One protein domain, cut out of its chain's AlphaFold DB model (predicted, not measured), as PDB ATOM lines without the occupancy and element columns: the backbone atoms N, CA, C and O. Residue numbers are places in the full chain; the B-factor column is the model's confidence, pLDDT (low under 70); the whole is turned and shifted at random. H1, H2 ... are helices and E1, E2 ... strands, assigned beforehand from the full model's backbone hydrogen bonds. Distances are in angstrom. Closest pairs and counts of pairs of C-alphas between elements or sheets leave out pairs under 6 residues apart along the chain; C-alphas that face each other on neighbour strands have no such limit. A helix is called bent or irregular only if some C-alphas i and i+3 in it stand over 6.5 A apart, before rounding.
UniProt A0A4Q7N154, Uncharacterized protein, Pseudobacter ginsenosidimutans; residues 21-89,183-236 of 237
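What this domain is: This is residues 21 to 89 and 183 to 236 of the 237 residues of an uncharacterized protein of Pseudobacter ginsenosidimutans (UniProt A0A4Q7N154). Much of the chain is wound in stacked, roughly triangular turns. E4, E6 and E8, each bent at nearly a right angle, lie side by side as two walls, and the short strands E2, E5 and E7 make the third; H1 and H2 pack on the outer side of the large sheet. The printed part has 123 residues with three named helices and eight named strands, in the order H1 H2 E1 E2 H3 E3 E4 E5 E6 E7 E8, class mixed. The branched sheet E1 E3 E4 E6 E8 is mixed, and the sheet E2 E5 E7 is parallel in that order. The whole is compact, with a radius of gyration of the C-alphas of 13.8 A and spans of 40 by 34 by 25 A.

Where its parts are: In the large sheet, E4 is residues 183 to 192, 21.7 A long, E6 is 205 to 214, 22.3 A, and E8 is 226 to 235, 21.9 A, ending at C-alpha 235 (28.835, -53.613, 5.180). They bend by 89, 89 and 90 degrees at residues 188, 209 and 230. E1 is 56 to 58 and E3 is 85 to 87. The other sheet has E2, 66 to 68, E5, 197 to 200, and E7, 218 to 221. H1 is 21 to 27, 11.0 A, from C-alpha 21 (25.683, -62.282, -3.329); H2 is 33 to 41, 11.6 A; H3 is 81 to 84.

How they stand to each other: E4 and E6 are parallel at 11 degrees, with N 190 and O 210 at 2.9 A. E6 and E8 are parallel at 10 degrees, with N 211 and O 231 at 2.8 A. On the other side of E4 from E6 lie E1, parallel, N 56 to O 189 3.1 A, and E3, antiparallel, N 184 to O 86 2.8 A. E5 is parallel to E2, N 68 to O 199 2.8 A, and to E7, N 198 to O 218 2.9 A. The sheets form a sandwich, two sheets face to face, 8.9 A between the facing parts. The three helices are on the same face of the twisted large sheet. H1 runs across the strands at a height of 9.3 A; its Tyr 24 and Ile 212 have C-alphas 7.4 A apart. H2 runs along the strands at 10.1 A; C-alphas 36 and 230 are closest to each other, 7.4 A. H3 is over none, at 4.7 A. H1 has 0 of 3 O i to N i+4 pairs within hydrogen-bond range and 2 of 4 O i to N i+3 pairs, H2 has 3 of 5 O i to N i+4 pairs, and H3 is too short for one.

The domain as a whole: The C-alphas of Lys 34 and Lys 62 are farthest apart, 40.3 A. Residues 90 to 182 are not printed; C-alphas 89 and 183 are 10.3 A apart across the cut. The links H2 to E1 and E2 to H3 are long. Mean pLDDT of the printed part is 77.1, with residues 21, 53 to 82 and 223 to 224 under 70.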
ATOM      1  N   VAL A  21      26.583 -62.055  -2.197       66.88
ATOM      2  CA  VAL A  21      25.683 -62.282  -3.329       66.88
ATOM      3  C   VAL A  21      24.353 -62.894  -2.910       66.88
ATOM      4  O   VAL A  21      23.347 -62.681  -3.579       66.88
ATOM      5  N   LYS A  22      24.318 -63.637  -1.805       71.62
ATOM      6  CA  LYS A  22      23.065 -64.173  -1.256       71.62
ATOM      7  C   LYS A  22      22.403 -63.182  -0.308       71.62
ATOM      8  O   LYS A  22      21.178 -63.084  -0.289       71.62
ATOM      9  N   ASP A  23      23.212 -62.395   0.390       77.56
ATOM     10  CA  ASP A  23      22.757 -61.608   1.526       77.56
ATOM     11  C   ASP A  23      22.458 -60.141   1.171       77.56
ATOM     12  O   ASP A  23      21.779 -59.459   1.935       77.56
ATOM     13  N   TYR A  24      22.867 -59.630  -0.005       81.50
ATOM     14  CA  TYR A  24      22.695 -58.200  -0.341       81.50
ATOM     15  C   TYR A  24      21.252 -57.710  -0.295       81.50
ATOM     16  O   TYR A  24      21.017 -56.539   0.003       81.50
ATOM     17  N   LYS A  25      20.276 -58.592  -0.538       85.56
ATOM     18  CA  LYS A  25      18.861 -58.212  -0.523       85.56
ATOM     19  C   LYS A  25      18.408 -57.666   0.825       85.56
ATOM     20  O   LYS A  25      17.563 -56.779   0.863       85.56
ATOM     21  N   GLN A  26      19.022 -58.109   1.922       87.50
ATOM     22  CA  GLN A  26      18.735 -57.594   3.265       87.50
ATOM     23  C   GLN A  26      19.318 -56.187   3.507       87.50
ATOM     24  O   GLN A  26      19.097 -55.566   4.546       87.50
ATOM     25  N   HIS A  27      20.139 -55.695   2.583       87.31
ATOM     26  CA  HIS A  27      20.826 -54.409   2.662       87.31
ATOM     27  C   HIS A  27      20.312 -53.393   1.639       87.31
ATOM     28  O   HIS A  27      20.715 -52.230   1.691       87.31
ATOM     29  N   ILE A  28      19.403 -53.813   0.756       87.06
ATOM     30  CA  ILE A  28      18.707 -52.939  -0.180       87.06
ATOM     31  C   ILE A  28      17.751 -52.027   0.580       87.06
ATOM     32  O   ILE A  28      16.944 -52.474   1.395       87.06
ATOM     33  N   MET A  29      17.801 -50.738   0.255       88.81
ATOM     34  CA  MET A  29      16.783 -49.788   0.665       88.81
ATOM     35  C   MET A  29      15.778 -49.600  -0.471       88.81
ATOM     36  O   MET A  29      16.152 -49.352  -1.620       88.81
ATOM     37  N   LYS A  30      14.487 -49.683  -0.133       88.44
ATOM     38  CA  LYS A  30      13.415 -49.298  -1.053       88.44
ATOM     39  C   LYS A  30      13.448 -47.779  -1.244       88.44
ATOM     40  O   LYS A  30      13.382 -47.055  -0.245       88.44
ATOM     41  N   PRO A  31      13.572 -47.280  -2.480       86.88
ATOM     42  CA  PRO A  31      13.652 -45.850  -2.702       86.88
ATOM     43  C   PRO A  31      12.304 -45.154  -2.521       86.88
ATOM     44  O   PRO A  31      11.257 -45.679  -2.892       86.88
ATOM     45  N   ASP A  32      12.344 -43.920  -2.022       89.81
ATOM     46  CA  ASP A  32      11.216 -42.998  -2.133       89.81
ATOM     47  C   ASP A  32      11.150 -42.458  -3.571       89.81
ATOM     48  O   ASP A  32      11.958 -41.615  -3.981       89.81
ATOM     49  N   LEU A  33      10.176 -42.949  -4.341       85.12
ATOM     50  CA  LEU A  33      10.001 -42.601  -5.754       85.12
ATOM     51  C   LEU A  33       9.798 -41.097  -5.975       85.12
ATOM     52  O   LEU A  33      10.257 -40.564  -6.985       85.12
ATOM     53  N   LYS A  34       9.184 -40.378  -5.024       86.56
ATOM     54  CA  LYS A  34       8.993 -38.924  -5.149       86.56
ATOM     55  C   LYS A  34      10.326 -38.187  -5.082       86.56
ATOM     56  O   LYS A  34      10.538 -37.241  -5.838       86.56
ATOM     57  N   LYS A  35      11.240 -38.640  -4.218       85.12
ATOM     58  CA  LYS A  35      12.588 -38.063  -4.091       85.12
ATOM     59  C   LYS A  35      13.478 -38.403  -5.283       85.12
ATOM     60  O   LYS A  35      14.345 -37.609  -5.637       85.12
ATOM     61  N   LEU A  36      13.261 -39.560  -5.909       86.81
ATOM     62  CA  LEU A  36      14.057 -40.010  -7.049       86.81
ATOM     63  C   LEU A  36      13.589 -39.490  -8.406       86.81
ATOM     64  O   LEU A  36      14.420 -39.405  -9.308       86.81
ATOM     65  N   ALA A  37      12.320 -39.107  -8.558       85.50
ATOM     66  CA  ALA A  37      11.734 -38.734  -9.847       85.50
ATOM     67  C   ALA A  37      12.579 -37.717 -10.638       85.50
ATOM     68  O   ALA A  37      12.833 -37.901 -11.826       85.50
ATOM     69  N   GLY A  38      13.078 -36.666  -9.977       83.19
ATOM     70  CA  GLY A  38      13.931 -35.667 -10.627       83.19
ATOM     71  C   GLY A  38      15.273 -36.229 -11.105       83.19
ATOM     72  O   GLY A  38      15.754 -35.842 -12.167       83.19
ATOM     73  N   LYS A  39      15.865 -37.163 -10.351       85.25
ATOM     74  CA  LYS A  39      17.148 -37.790 -10.691       85.25
ATOM     75  C   LYS A  39      16.982 -38.834 -11.798       85.25
ATOM     76  O   LYS A  39      17.785 -38.831 -12.719       85.25
ATOM     77  N   LEU A  40      15.926 -39.648 -11.753       86.44
ATOM     78  CA  LEU A  40      15.597 -40.642 -12.785       86.44
ATOM     79  C   LEU A  40      15.425 -39.994 -14.163       86.44
ATOM     80  O   LEU A  40      16.015 -40.450 -15.142       86.44
ATOM     81  N   LYS A  41      14.740 -38.846 -14.213       86.94
ATOM     82  CA  LYS A  41      14.549 -38.084 -15.454       86.94
ATOM     83  C   LYS A  41      15.851 -37.590 -16.093       86.94
ATOM     84  O   LYS A  41      15.881 -37.413 -17.309       86.94
ATOM     85  N   LEU A  42      16.926 -37.382 -15.318       83.19
ATOM     86  CA  LEU A  42      18.260 -37.033 -15.852       83.19
ATOM     87  C   LEU A  42      18.937 -38.195 -16.588       83.19
ATOM     88  O   LEU A  42      19.882 -37.973 -17.345       83.19
ATOM     89  N   PHE A  43      18.474 -39.417 -16.334       83.88
ATOM     90  CA  PHE A  43      18.969 -40.645 -16.945       83.88
ATOM     91  C   PHE A  43      17.948 -41.274 -17.903       83.88
ATOM     92  O   PHE A  43      18.175 -42.373 -18.395       83.88
ATOM     93  N   GLY A  44      16.848 -40.570 -18.192       82.12
ATOM     94  CA  GLY A  44      15.835 -40.989 -19.161       82.12
ATOM     95  C   GLY A  44      14.812 -41.993 -18.636       82.12
ATOM     96  O   GLY A  44      14.198 -42.679 -19.443       82.12
ATOM     97  N   PHE A  45      14.628 -42.073 -17.317       84.06
ATOM     98  CA  PHE A  45      13.657 -42.970 -16.692       84.06
ATOM     99  C   PHE A  45      12.539 -42.176 -16.019       84.06
ATOM    100  O   PHE A  45      12.803 -41.191 -15.320       84.06
ATOM    101  N   ASP A  46      11.300 -42.629 -16.188       84.62
ATOM    102  CA  ASP A  46      10.160 -42.131 -15.417       84.62
ATOM    103  C   ASP A  46       9.944 -42.978 -14.161       84.62
ATOM    104  O   ASP A  46       9.450 -42.479 -13.142       84.62
ATOM    105  N   ARG A  47      10.350 -44.252 -14.216       84.06
ATOM    106  CA  ARG A  47      10.158 -45.236 -13.148       84.06
ATOM    107  C   ARG A  47      11.430 -46.036 -12.874       84.06
ATOM    108  O   ARG A  47      12.264 -46.233 -13.752       84.06
ATOM    109  N   VAL A  48      11.584 -46.522 -11.643       81.38
ATOM    110  CA  VAL A  48      12.750 -47.340 -11.253       81.38
ATOM    111  C   VAL A  48      12.699 -48.707 -11.944       81.38
ATOM    112  O   VAL A  48      13.729 -49.265 -12.305       81.38
ATOM    113  N   GLU A  49      11.498 -49.222 -12.189       82.44
ATOM    114  CA  GLU A  49      11.211 -50.498 -12.850       82.44
ATOM    115  C   GLU A  49      11.663 -50.529 -14.322       82.44
ATOM    116  O   GLU A  49      11.864 -51.597 -14.892       82.44
ATOM    117  N   GLU A  50      11.860 -49.364 -14.938       81.75
ATOM    118  CA  GLU A  50      12.371 -49.238 -16.308       81.75
ATOM    119  C   GLU A  50      13.903 -49.364 -16.368       81.75
ATOM    120  O   GLU A  50      14.472 -49.578 -17.439       81.75
ATOM    121  N   MET A  51      14.585 -49.234 -15.224       81.25
ATOM    122  CA  MET A  51      16.032 -49.414 -15.137       81.25
ATOM    123  C   MET A  51      16.404 -50.897 -15.289       81.25
ATOM    124  O   MET A  51      15.621 -51.769 -14.905       81.25
ATOM    125  N   PRO A  52      17.618 -51.211 -15.775       74.06
ATOM    126  CA  PRO A  52      18.119 -52.581 -15.781       74.06
ATOM    127  C   PRO A  52      18.060 -53.205 -14.377       74.06
ATOM    128  O   PRO A  52      18.660 -52.692 -13.426       74.06
ATOM    129  N   GLN A  53      17.289 -54.293 -14.265       64.44
ATOM    130  CA  GLN A  53      16.956 -54.971 -13.003       64.44
ATOM    131  C   GLN A  53      18.052 -55.928 -12.534       64.44
ATOM    132  O   GLN A  53      18.058 -56.344 -11.378       64.44
ATOM    133  N   MET A  54      18.955 -56.336 -13.430       58.53
ATOM    134  CA  MET A  54      20.037 -57.232 -13.051       58.53
ATOM    135  C   MET A  54      21.042 -56.463 -12.186       58.53
ATOM    136  O   MET A  54      21.605 -55.470 -12.653       58.53
ATOM    137  N   PRO A  55      21.285 -56.894 -10.936       56.75
ATOM    138  CA  PRO A  55      22.310 -56.273 -10.122       56.75
ATOM    139  C   PRO A  55      23.666 -56.516 -10.772       56.75
ATOM    140  O   PRO A  55      23.995 -57.649 -11.143       56.75
ATOM    141  N   LEU A  56      24.485 -55.470 -10.867       58.81
ATOM    142  CA  LEU A  56      25.881 -55.664 -11.220       58.81
ATOM    143  C   LEU A  56      26.586 -56.261  -9.998       58.81
ATOM    144  O   LEU A  56      27.024 -55.552  -9.089       58.81
ATOM    145  N   ILE A  57      26.632 -57.591  -9.960       57.25
ATOM    146  CA  ILE A  57      27.338 -58.358  -8.940       57.25
ATOM    147  C   ILE A  57      28.762 -58.579  -9.437       57.25
ATOM    148  O   ILE A  57      29.023 -59.457 -10.262       57.25
ATOM    149  N   CYS A  58      29.709 -57.812  -8.909       54.94
ATOM    150  CA  CYS A  58      31.123 -58.052  -9.171       54.94
ATOM    151  C   CYS A  58      31.590 -59.218  -8.290       54.94
ATOM    152  O   CYS A  58      32.070 -59.018  -7.177       54.94
ATOM    153  N   ARG A  59      31.377 -60.454  -8.760       47.03
ATOM    154  CA  ARG A  59      31.878 -61.682  -8.126       47.03
ATOM    155  C   ARG A  59      32.671 -62.493  -9.146       47.03
ATOM    156  O   ARG A  59      32.222 -63.547  -9.591       47.03
ATOM    157  N   LEU A  60      33.841 -61.999  -9.536       44.75
ATOM    158  CA  LEU A  60      34.719 -62.716 -10.455       44.75
ATOM    159  C   LEU A  60      35.908 -63.270  -9.686       44.75
ATOM    160  O   LEU A  60      36.758 -62.543  -9.200       44.75
ATOM    161  N   LYS A  61      35.939 -64.598  -9.554       40.41
ATOM    162  CA  LYS A  61      37.029 -65.347  -8.925       40.41
ATOM    163  C   LYS A  61      38.397 -64.860  -9.448       40.41
ATOM    164  O   LYS A  61      38.820 -65.305 -10.504       40.41
ATOM    165  N   LYS A  62      39.112 -64.039  -8.668       42.41
ATOM    166  CA  LYS A  62      40.563 -63.773  -8.788       42.41
ATOM    167  C   LYS A  62      41.061 -63.283 -10.169       42.41
ATOM    168  O   LYS A  62      42.065 -63.802 -10.650       42.41
ATOM    169  N   ILE A  63      40.417 -62.292 -10.796       42.72
ATOM    170  CA  ILE A  63      40.848 -61.773 -12.124       42.72
ATOM    171  C   ILE A  63      41.458 -60.353 -12.054       42.72
ATOM    172  O   ILE A  63      42.057 -59.876 -13.013       42.72
ATOM    173  N   GLY A  64      41.426 -59.696 -10.891       51.41
ATOM    174  CA  GLY A  64      41.908 -58.317 -10.741       51.41
ATOM    175  C   GLY A  64      40.780 -57.289 -10.910       51.41
ATOM    176  O   GLY A  64      39.611 -57.661 -10.833       51.41
ATOM    177  N   PRO A  65      41.092 -55.987 -11.065       58.12
ATOM    178  CA  PRO A  65      40.080 -54.932 -11.063       58.12
ATOM    179  C   PRO A  65      39.113 -55.052 -12.249       58.12
ATOM    180  O   PRO A  65      39.539 -55.178 -13.395       58.12
ATOM    181  N   VAL A  66      37.809 -54.927 -11.981       65.62
ATOM    182  CA  VAL A  66      36.759 -54.898 -13.011       65.62
ATOM    183  C   VAL A  66      36.745 -53.518 -13.650       65.62
ATOM    184  O   VAL A  66      36.296 -52.554 -13.037       65.62
ATOM    185  N   ILE A  67      37.233 -53.410 -14.880       68.31
ATOM    186  CA  ILE A  67      37.290 -52.151 -15.624       68.31
ATOM    187  C   ILE A  67      36.113 -52.100 -16.603       68.31
ATOM    188  O   ILE A  67      36.047 -52.872 -17.555       68.31
ATOM    189  N   LEU A  68      35.192 -51.163 -16.389       69.06
ATOM    190  CA  LEU A  68      34.048 -50.935 -17.268       69.06
ATOM    191  C   LEU A  68      34.325 -49.760 -18.206       69.06
ATOM    192  O   LEU A  68      34.634 -48.657 -17.747       69.06
ATOM    193  N   HIS A  69      34.156 -49.996 -19.509       65.75
ATOM    194  CA  HIS A  69      34.335 -49.011 -20.576       65.75
ATOM    195  C   HIS A  69      33.100 -48.915 -21.488       65.75
ATOM    196  O   HIS A  69      32.471 -49.932 -21.779       65.75
ATOM    197  N   PRO A  70      32.781 -47.724 -22.028       62.53
ATOM    198  CA  PRO A  70      31.678 -47.554 -22.972       62.53
ATOM    199  C   PRO A  70      31.997 -48.043 -24.393       62.53
ATOM    200  O   PRO A  70      31.085 -48.365 -25.150       62.53
ATOM    201  N   LYS A  71      33.281 -48.089 -24.781       59.53
ATOM    202  CA  LYS A  71      33.736 -48.615 -26.076       59.53
ATOM    203  C   LYS A  71      34.225 -50.043 -25.863       59.53
ATOM    204  O   LYS A  71      35.088 -50.264 -25.024       59.53
ATOM    205  N   GLN A  72      33.633 -50.990 -26.585       57.84
ATOM    206  CA  GLN A  72      33.849 -52.428 -26.416       57.84
ATOM    207  C   GLN A  72      35.328 -52.820 -26.315       57.84
ATOM    208  O   GLN A  72      36.112 -52.606 -27.234       57.84
ATOM    209  N   THR A  73      35.663 -53.476 -25.213       40.47
ATOM    210  CA  THR A  73      36.679 -54.528 -25.113       40.47
ATOM    211  C   THR A  73      36.265 -55.328 -23.884       40.47
ATOM    212  O   THR A  73      36.313 -54.812 -22.772       40.47
ATOM    213  N   PHE A  74      35.693 -56.517 -24.092       54.78
ATOM    214  CA  PHE A  74      35.115 -57.302 -23.002       54.78
ATOM    215  C   PHE A  74      36.098 -58.342 -22.482       54.78
ATOM    216  O   PHE A  74      36.706 -59.079 -23.256       54.78
ATOM    217  N   ASP A  75      36.160 -58.417 -21.157       46.78
ATOM    218  CA  ASP A  75      36.440 -59.643 -20.424       46.78
ATOM    219  C   ASP A  75      35.226 -60.591 -20.610       46.78
ATOM    220  O   ASP A  75      34.095 -60.173 -20.333       46.78
ATOM    221  N   PRO A  76      35.412 -61.834 -21.093       42.44
ATOM    222  CA  PRO A  76      34.331 -62.795 -21.344       42.44
ATOM    223  C   PRO A  76      33.521 -63.194 -20.096       42.44
ATOM    224  O   PRO A  76      32.511 -63.885 -20.221       42.44
ATOM    225  N   HIS A  77      33.933 -62.779 -18.897       45.41
ATOM    226  CA  HIS A  77      33.226 -63.064 -17.653       45.41
ATOM    227  C   HIS A  77      32.181 -62.012 -17.241       45.41
ATOM    228  O   HIS A  77      31.452 -62.226 -16.271       45.41
ATOM    229  N   ILE A  78      32.079 -60.889 -17.958       50.84
ATOM    230  CA  ILE A  78      31.098 -59.827 -17.698       50.84
ATOM    231  C   ILE A  78      30.000 -59.921 -18.769       50.84
ATOM    232  O   ILE A  78      30.286 -59.785 -19.956       50.84
ATOM    233  N   GLY A  79      28.746 -60.160 -18.357       51.34
ATOM    234  CA  GLY A  79      27.582 -60.144 -19.258       51.34
ATOM    235  C   GLY A  79      27.442 -58.816 -20.020       51.34
ATOM    236  O   GLY A  79      28.076 -57.822 -19.669       51.34
ATOM    237  N   GLU A  80      26.634 -58.778 -21.083       56.56
ATOM    238  CA  GLU A  80      26.533 -57.613 -21.974       56.56
ATOM    239  C   GLU A  80      26.159 -56.314 -21.232       56.56
ATOM    240  O   GLU A  80      24.990 -56.021 -21.010       56.56
ATOM    241  N   ILE A  81      27.137 -55.450 -20.919       66.44
ATOM    242  CA  ILE A  81      26.844 -54.212 -20.171       66.44
ATOM    243  C   ILE A  81      26.066 -53.158 -20.977       66.44
ATOM    244  O   ILE A  81      25.736 -52.092 -20.458       66.44
ATOM    245  N   ARG A  82      25.803 -53.418 -22.265       68.00
ATOM    246  CA  ARG A  82      25.125 -52.494 -23.190       68.00
ATOM    247  C   ARG A  82      23.758 -52.068 -22.665       68.00
ATOM    248  O   ARG A  82      23.358 -50.923 -22.868       68.00
ATOM    249  N   GLU A  83      23.067 -52.956 -21.957       73.06
ATOM    250  CA  GLU A  83      21.770 -52.645 -21.364       73.06
ATOM    251  C   GLU A  83      21.848 -51.544 -20.293       73.06
ATOM    252  O   GLU A  83      20.897 -50.774 -20.165       73.06
ATOM    253  N   PHE A  84      22.996 -51.399 -19.617       77.56
ATOM    254  CA  PHE A  84      23.253 -50.389 -18.583       77.56
ATOM    255  C   PHE A  84      23.783 -49.066 -19.141       77.56
ATOM    256  O   PHE A  84      23.867 -48.082 -18.410       77.56
ATOM    257  N   ILE A  85      24.160 -49.015 -20.421       79.88
ATOM    258  CA  ILE A  85      24.723 -47.808 -21.030       79.88
ATOM    259  C   ILE A  85      23.604 -46.989 -21.672       79.88
ATOM    260  O   ILE A  85      22.820 -47.490 -22.485       79.88
ATOM    261  N   ARG A  86      23.540 -45.702 -21.328       77.50
ATOM    262  CA  ARG A  86      22.570 -44.749 -21.884       77.50
ATOM    263  C   ARG A  86      23.218 -43.389 -22.155       77.50
ATOM    264  O   ARG A  86      24.114 -42.993 -21.405       77.50
ATOM    265  N   PRO A  87      22.786 -42.654 -23.194       76.88
ATOM    266  CA  PRO A  87      23.151 -41.249 -23.332       76.88
ATOM    267  C   PRO A  87      22.535 -40.431 -22.187       76.88
ATOM    268  O   PRO A  87      21.461 -40.767 -21.686       76.88
ATOM    269  N   VAL A  88      23.185 -39.338 -21.784       77.19
ATOM    270  CA  VAL A  88      22.600 -38.405 -20.806       77.19
ATOM    271  C   VAL A  88      21.373 -37.715 -21.414       77.19
ATOM    272  O   VAL A  88      21.470 -37.096 -22.479       77.19
ATOM    273  N   THR A  89      20.246 -37.682 -20.697       79.50
ATOM    274  CA  THR A  89      19.095 -36.837 -21.056       79.50
ATOM    275  C   THR A  89      19.278 -35.417 -20.511       79.50
ATOM    276  O   THR A  89      18.657 -34.982 -19.540       79.50
ATOM    277  N   PRO A 183      28.437 -41.129 -22.557       82.12
ATOM    278  CA  PRO A 183      27.804 -42.325 -22.029       82.12
ATOM    279  C   PRO A 183      27.661 -42.235 -20.507       82.12
ATOM    280  O   PRO A 183      28.582 -41.834 -19.791       82.12
ATOM    281  N   THR A 184      26.513 -42.676 -20.005       83.19
ATOM    282  CA  THR A 184      26.256 -42.912 -18.582       83.19
ATOM    283  C   THR A 184      26.030 -44.385 -18.322       83.19
ATOM    284  O   THR A 184      25.584 -45.112 -19.211       83.19
ATOM    285  N   PHE A 185      26.348 -44.810 -17.104       86.38
ATOM    286  CA  PHE A 185      26.051 -46.151 -16.623       86.38
ATOM    287  C   PHE A 185      24.874 -46.084 -15.654       86.38
ATOM    288  O   PHE A 185      24.920 -45.323 -14.688       86.38
ATOM    289  N   VAL A 186      23.829 -46.866 -15.889       87.12
ATOM    290  CA  VAL A 186      22.616 -46.847 -15.077       87.12
ATOM    291  C   VAL A 186      22.199 -48.273 -14.751       87.12
ATOM    292  O   VAL A 186      21.919 -49.057 -15.650       87.12
ATOM    293  N   ALA A 187      22.135 -48.601 -13.464       86.19
ATOM    294  CA  ALA A 187      21.630 -49.882 -12.970       86.19
ATOM    295  C   ALA A 187      20.855 -49.655 -11.675       86.19
ATOM    296  O   ALA A 187      21.074 -48.654 -11.001       86.19
ATOM    297  N   GLN A 188      19.962 -50.558 -11.274       87.88
ATOM    298  CA  GLN A 188      19.341 -50.402  -9.955       87.88
ATOM    299  C   GLN A 188      20.346 -50.602  -8.823       87.88
ATOM    300  O   GLN A 188      20.323 -49.873  -7.830       87.88
ATOM    301  N   GLU A 189      21.237 -51.574  -8.972       87.00
ATOM    302  CA  GLU A 189      22.033 -52.089  -7.867       87.00
ATOM    303  C   GLU A 189      23.482 -52.314  -8.292       87.00
ATOM    304  O   GLU A 189      23.758 -52.933  -9.323       87.00
ATOM    305  N   LEU A 190      24.407 -51.827  -7.465       88.31
ATOM    306  CA  LEU A 190      25.834 -52.123  -7.540       88.31
ATOM    307  C   LEU A 190      26.259 -52.846  -6.266       88.31
ATOM    308  O   LEU A 190      26.111 -52.299  -5.172       88.31
ATOM    309  N   ILE A 191      26.820 -54.047  -6.411       87.00
ATOM    310  CA  ILE A 191      27.311 -54.848  -5.288       87.00
ATOM    311  C   ILE A 191      28.801 -55.113  -5.485       87.00
ATOM    312  O   ILE A 191      29.205 -55.828  -6.405       87.00
ATOM    313  N   VAL A 192      29.612 -54.549  -4.592       85.81
ATOM    314  CA  VAL A 192      31.068 -54.717  -4.572       85.81
ATOM    315  C   VAL A 192      31.435 -55.695  -3.463       85.81
ATOM    316  O   VAL A 192      31.185 -55.426  -2.287       85.81
ATOM    317  N   CYS A 193      31.991 -56.846  -3.839       83.69
ATOM    318  CA  CYS A 193      32.408 -57.881  -2.894       83.69
ATOM    319  C   CYS A 193      33.734 -57.516  -2.188       83.69
ATOM    320  O   CYS A 193      34.478 -56.671  -2.693       83.69
ATOM    321  N   PRO A 194      34.067 -58.168  -1.055       84.81
ATOM    322  CA  PRO A 194      35.367 -58.000  -0.406       84.81
ATOM    323  C   PRO A 194      36.524 -58.340  -1.355       84.81
ATOM    324  O   PRO A 194      36.428 -59.290  -2.133       84.81
ATOM    325  N   GLY A 195      37.603 -57.566  -1.288       80.62
ATOM    326  CA  GLY A 195      38.804 -57.680  -2.117       80.62
ATOM    327  C   GLY A 195      38.640 -57.215  -3.567       80.62
ATOM    328  O   GLY A 195      39.627 -57.155  -4.301       80.62
ATOM    329  N   GLU A 196      37.424 -56.871  -3.996       81.12
ATOM    330  CA  GLU A 196      37.139 -56.480  -5.374       81.12
ATOM    331  C   GLU A 196      37.243 -54.968  -5.566       81.12
ATOM    332  O   GLU A 196      36.860 -54.168  -4.714       81.12
ATOM    333  N   THR A 197      37.729 -54.555  -6.734       83.19
ATOM    334  CA  THR A 197      37.722 -53.149  -7.148       83.19
ATOM    335  C   THR A 197      36.955 -53.006  -8.450       83.19
ATOM    336  O   THR A 197      37.338 -53.592  -9.460       83.19
ATOM    337  N   VAL A 198      35.916 -52.174  -8.444       81.38
ATOM    338  CA  VAL A 198      35.166 -51.798  -9.647       81.38
ATOM    339  C   VAL A 198      35.660 -50.447 -10.131       81.38
ATOM    340  O   VAL A 198      35.597 -49.458  -9.403       81.38
ATOM    341  N   PHE A 199      36.155 -50.396 -11.360       83.31
ATOM    342  CA  PHE A 199      36.658 -49.196 -12.005       83.31
ATOM    343  C   PHE A 199      35.740 -48.769 -13.149       83.31
ATOM    344  O   PHE A 199      35.633 -49.448 -14.168       83.31
ATOM    345  N   PHE A 200      35.102 -47.612 -13.001       81.62
ATOM    346  CA  PHE A 200      34.322 -46.989 -14.068       81.62
ATOM    347  C   PHE A 200      35.208 -46.028 -14.855       81.62
ATOM    348  O   PHE A 200      35.702 -45.043 -14.299       81.62
ATOM    349  N   ASN A 201      35.393 -46.288 -16.151       80.88
ATOM    350  CA  ASN A 201      36.226 -45.462 -17.016       80.88
ATOM    351  C   ASN A 201      35.482 -45.013 -18.276       80.88
ATOM    352  O   ASN A 201      34.832 -45.800 -18.956       80.88
ATOM    353  N   GLY A 202      35.603 -43.731 -18.617       75.75
ATOM    354  CA  GLY A 202      34.985 -43.156 -19.812       75.75
ATOM    355  C   GLY A 202      33.481 -42.890 -19.700       75.75
ATOM    356  O   GLY A 202      32.893 -42.430 -20.674       75.75
ATOM    357  N   PHE A 203      32.862 -43.134 -18.541       81.12
ATOM    358  CA  PHE A 203      31.484 -42.723 -18.255       81.12
ATOM    359  C   PHE A 203      31.447 -41.289 -17.732       81.12
ATOM    360  O   PHE A 203      32.251 -40.922 -16.879       81.12
ATOM    361  N   ALA A 204      30.494 -40.474 -18.179       80.00
ATOM    362  CA  ALA A 204      30.307 -39.135 -17.618       80.00
ATOM    363  C   ALA A 204      29.665 -39.168 -16.228       80.00
ATOM    364  O   ALA A 204      29.996 -38.358 -15.362       80.00
ATOM    365  N   ALA A 205      28.762 -40.118 -16.006       86.69
ATOM    366  CA  ALA A 205      28.125 -40.334 -14.721       86.69
ATOM    367  C   ALA A 205      27.671 -41.785 -14.575       86.69
ATOM    368  O   ALA A 205      27.412 -42.476 -15.566       86.69
ATOM    369  N   MET A 206      27.535 -42.214 -13.325       88.75
ATOM    370  CA  MET A 206      26.959 -43.498 -12.960       88.75
ATOM    371  C   MET A 206      25.781 -43.261 -12.023       88.75
ATOM    372  O   MET A 206      25.899 -42.479 -11.080       88.75
ATOM    373  N   PHE A 207      24.656 -43.923 -12.267       89.88
ATOM    374  CA  PHE A 207      23.484 -43.863 -11.405       89.88
ATOM    375  C   PHE A 207      23.092 -45.250 -10.921       89.88
ATOM    376  O   PHE A 207      22.920 -46.174 -11.717       89.88
ATOM    377  N   PHE A 208      22.915 -45.346  -9.608       90.94
ATOM    378  CA  PHE A 208      22.418 -46.522  -8.922       90.94
ATOM    379  C   PHE A 208      21.272 -46.145  -7.987       90.94
ATOM    380  O   PHE A 208      21.238 -45.048  -7.434       90.94
ATOM    381  N   VAL A 209      20.328 -47.050  -7.753       91.19
ATOM    382  CA  VAL A 209      19.407 -46.892  -6.620       91.19
ATOM    383  C   VAL A 209      20.156 -47.272  -5.346       91.19
ATOM    384  O   VAL A 209      20.263 -46.468  -4.422       91.19
ATOM    385  N   ASN A 210      20.755 -48.461  -5.326       90.00
ATOM    386  CA  ASN A 210      21.514 -48.971  -4.193       90.00
ATOM    387  C   ASN A 210      22.956 -49.289  -4.591       90.00
ATOM    388  O   ASN A 210      23.210 -49.970  -5.580       90.00
ATOM    389  N   VAL A 211      23.901 -48.841  -3.771       91.94
ATOM    390  CA  VAL A 211      25.307 -49.237  -3.828       91.94
ATOM    391  C   VAL A 211      25.659 -49.911  -2.512       91.94
ATOM    392  O   VAL A 211      25.513 -49.309  -1.448       91.94
ATOM    393  N   ILE A 212      26.117 -51.155  -2.575       91.31
ATOM    394  CA  ILE A 212      26.502 -51.944  -1.407       91.31
ATOM    395  C   ILE A 212      27.962 -52.348  -1.574       91.31
ATOM    396  O   ILE A 212      28.322 -53.019  -2.540       91.31
ATOM    397  N   VAL A 213      28.798 -51.937  -0.628       90.81
ATOM    398  CA  VAL A 213      30.228 -52.247  -0.599       90.81
ATOM    399  C   VAL A 213      30.506 -53.116   0.618       90.81
ATOM    400  O   VAL A 213      30.244 -52.700   1.745       90.81
ATOM    401  N   TYR A 214      31.007 -54.326   0.397       88.00
ATOM    402  CA  TYR A 214      31.324 -55.278   1.457       88.00
ATOM    403  C   TYR A 214      32.816 -55.296   1.774       88.00
ATOM    404  O   TYR A 214      33.642 -55.336   0.863       88.00
ATOM    405  N   GLY A 215      33.146 -55.349   3.066       87.88
ATOM    406  CA  GLY A 215      34.523 -55.461   3.541       87.88
ATOM    407  C   GLY A 215      35.415 -54.344   2.994       87.88
ATOM    408  O   GLY A 215      35.101 -53.163   3.120       87.88
ATOM    409  N   ASP A 216      36.522 -54.738   2.376       87.00
ATOM    410  CA  ASP A 216      37.531 -53.883   1.747       87.00
ATOM    411  C   ASP A 216      37.285 -53.618   0.250       87.00
ATOM    412  O   ASP A 216      38.170 -53.101  -0.436       87.00
ATOM    413  N   GLY A 217      36.095 -53.946  -0.267       86.06
ATOM    414  CA  GLY A 217      35.709 -53.657  -1.647       86.06
ATOM    415  C   GLY A 217      35.816 -52.165  -1.995       86.06
ATOM    416  O   GLY A 217      35.594 -51.289  -1.157       86.06
ATOM    417  N   GLN A 218      36.152 -51.849  -3.248       87.88
ATOM    418  CA  GLN A 218      36.404 -50.475  -3.690       87.88
ATOM    419  C   GLN A 218      35.657 -50.113  -4.971       87.88
ATOM    420  O   GLN A 218      35.539 -50.906  -5.904       87.88
ATOM    421  N   ILE A 219      35.231 -48.853  -5.049       89.00
ATOM    422  CA  ILE A 219      34.757 -48.224  -6.282       89.00
ATOM    423  C   ILE A 219      35.762 -47.144  -6.654       89.00
ATOM    424  O   ILE A 219      36.026 -46.227  -5.878       89.00
ATOM    425  N   LYS A 220      36.314 -47.244  -7.857       87.69
ATOM    426  CA  LYS A 220      37.217 -46.255  -8.432       87.69
ATOM    427  C   LYS A 220      36.587 -45.682  -9.699       87.69
ATOM    428  O   LYS A 220      35.901 -46.370 -10.450       87.69
ATOM    429  N   MET A 221      36.809 -44.397  -9.928       84.62
ATOM    430  CA  MET A 221      36.257 -43.667 -11.066       84.62
ATOM    431  C   MET A 221      37.398 -42.938 -11.767       84.62
ATOM    432  O   MET A 221      38.246 -42.344 -11.100       84.62
ATOM    433  N   ALA A 222      37.431 -42.984 -13.096       75.31
ATOM    434  CA  ALA A 222      38.336 -42.153 -13.880       75.31
ATOM    435  C   ALA A 222      37.812 -40.707 -13.974       75.31
ATOM    436  O   ALA A 222      36.612 -40.478 -13.895       75.31
ATOM    437  N   ASN A 223      38.723 -39.742 -14.139       63.22
ATOM    438  CA  ASN A 223      38.511 -38.339 -14.542       63.22
ATOM    439  C   ASN A 223      37.083 -37.764 -14.419       63.22
ATOM    440  O   ASN A 223      36.270 -37.916 -15.325       63.22
ATOM    441  N   ASN A 224      36.838 -36.970 -13.370       68.25
ATOM    442  CA  ASN A 224      35.656 -36.106 -13.193       68.25
ATOM    443  C   ASN A 224      34.267 -36.778 -13.277       68.25
ATOM    444  O   ASN A 224      33.263 -36.069 -13.175       68.25
ATOM    445  N   SER A 225      34.176 -38.107 -13.392       76.12
ATOM    446  CA  SER A 225      32.910 -38.840 -13.332       76.12
ATOM    447  C   SER A 225      32.253 -38.702 -11.957       76.12
ATOM    448  O   SER A 225      32.922 -38.655 -10.919       76.12
ATOM    449  N   LYS A 226      30.920 -38.660 -11.936       85.25
ATOM    450  CA  LYS A 226      30.133 -38.630 -10.698       85.25
ATOM    451  C   LYS A 226      29.334 -39.914 -10.537       85.25
ATOM    452  O   LYS A 226      28.609 -40.318 -11.443       85.25
ATOM    453  N   LEU A 227      29.439 -40.523  -9.357       89.12
ATOM    454  CA  LEU A 227      28.519 -41.562  -8.913       89.12
ATOM    455  C   LEU A 227      27.348 -40.908  -8.185       89.12
ATOM    456  O   LEU A 227      27.521 -40.108  -7.265       89.12
ATOM    457  N   HIS A 228      26.147 -41.276  -8.596       89.38
ATOM    458  CA  HIS A 228      24.897 -40.887  -7.980       89.38
ATOM    459  C   HIS A 228      24.217 -42.130  -7.430       89.38
ATOM    460  O   HIS A 228      24.057 -43.117  -8.144       89.38
ATOM    461  N   ALA A 229      23.792 -42.062  -6.174       90.94
ATOM    462  CA  ALA A 229      23.058 -43.141  -5.547       90.94
ATOM    463  C   ALA A 229      21.968 -42.598  -4.628       90.94
ATOM    464  O   ALA A 229      22.168 -41.565  -3.986       90.94
ATOM    465  N   TYR A 230      20.830 -43.291  -4.556       90.75
ATOM    466  CA  TYR A 230      19.849 -43.038  -3.493       90.75
ATOM    467  C   TYR A 230      20.385 -43.525  -2.144       90.75
ATOM    468  O   TYR A 230      20.223 -42.863  -1.123       90.75
ATOM    469  N   HIS A 231      21.058 -44.674  -2.164       92.00
ATOM    470  CA  HIS A 231      21.626 -45.309  -0.990       92.00
ATOM    471  C   HIS A 231      23.024 -45.837  -1.277       92.00
ATOM    472  O   HIS A 231      23.231 -46.547  -2.258       92.00
ATOM    473  N   ILE A 232      23.965 -45.534  -0.383       93.00
ATOM    474  CA  ILE A 232      25.283 -46.167  -0.348       93.00
ATOM    475  C   ILE A 232      25.458 -46.779   1.038       93.00
ATOM    476  O   ILE A 232      25.388 -46.060   2.035       93.00
ATOM    477  N   LYS A 233      25.703 -48.089   1.103       92.44
ATOM    478  CA  LYS A 233      25.942 -48.820   2.349       92.44
ATOM    479  C   LYS A 233      27.281 -49.536   2.311       92.44
ATOM    480  O   LYS A 233      27.540 -50.315   1.400       92.44
ATOM    481  N   HIS A 234      28.079 -49.319   3.349       91.19
ATOM    482  CA  HIS A 234      29.259 -50.131   3.623       91.19
ATOM    483  C   HIS A 234      28.887 -51.197   4.655       91.19
ATOM    484  O   HIS A 234      28.321 -50.876   5.702       91.19
ATOM    485  N   VAL A 235      29.152 -52.460   4.335       88.31
ATOM    486  CA  VAL A 235      28.835 -53.613   5.180       88.31
ATOM    487  C   VAL A 235      30.149 -54.249   5.636       88.31
ATOM    488  O   VAL A 235      30.885 -54.763   4.792       88.31
ATOM    489  N   PRO A 236      30.471 -54.212   6.939       84.38
ATOM    490  CA  PRO A 236      31.651 -54.897   7.453       84.38
ATOM    491  C   PRO A 236      31.478 -56.419   7.314       84.38
ATOM    492  O   PRO A 236      30.377 -56.931   7.529       84.38
TER     493      PRO A 236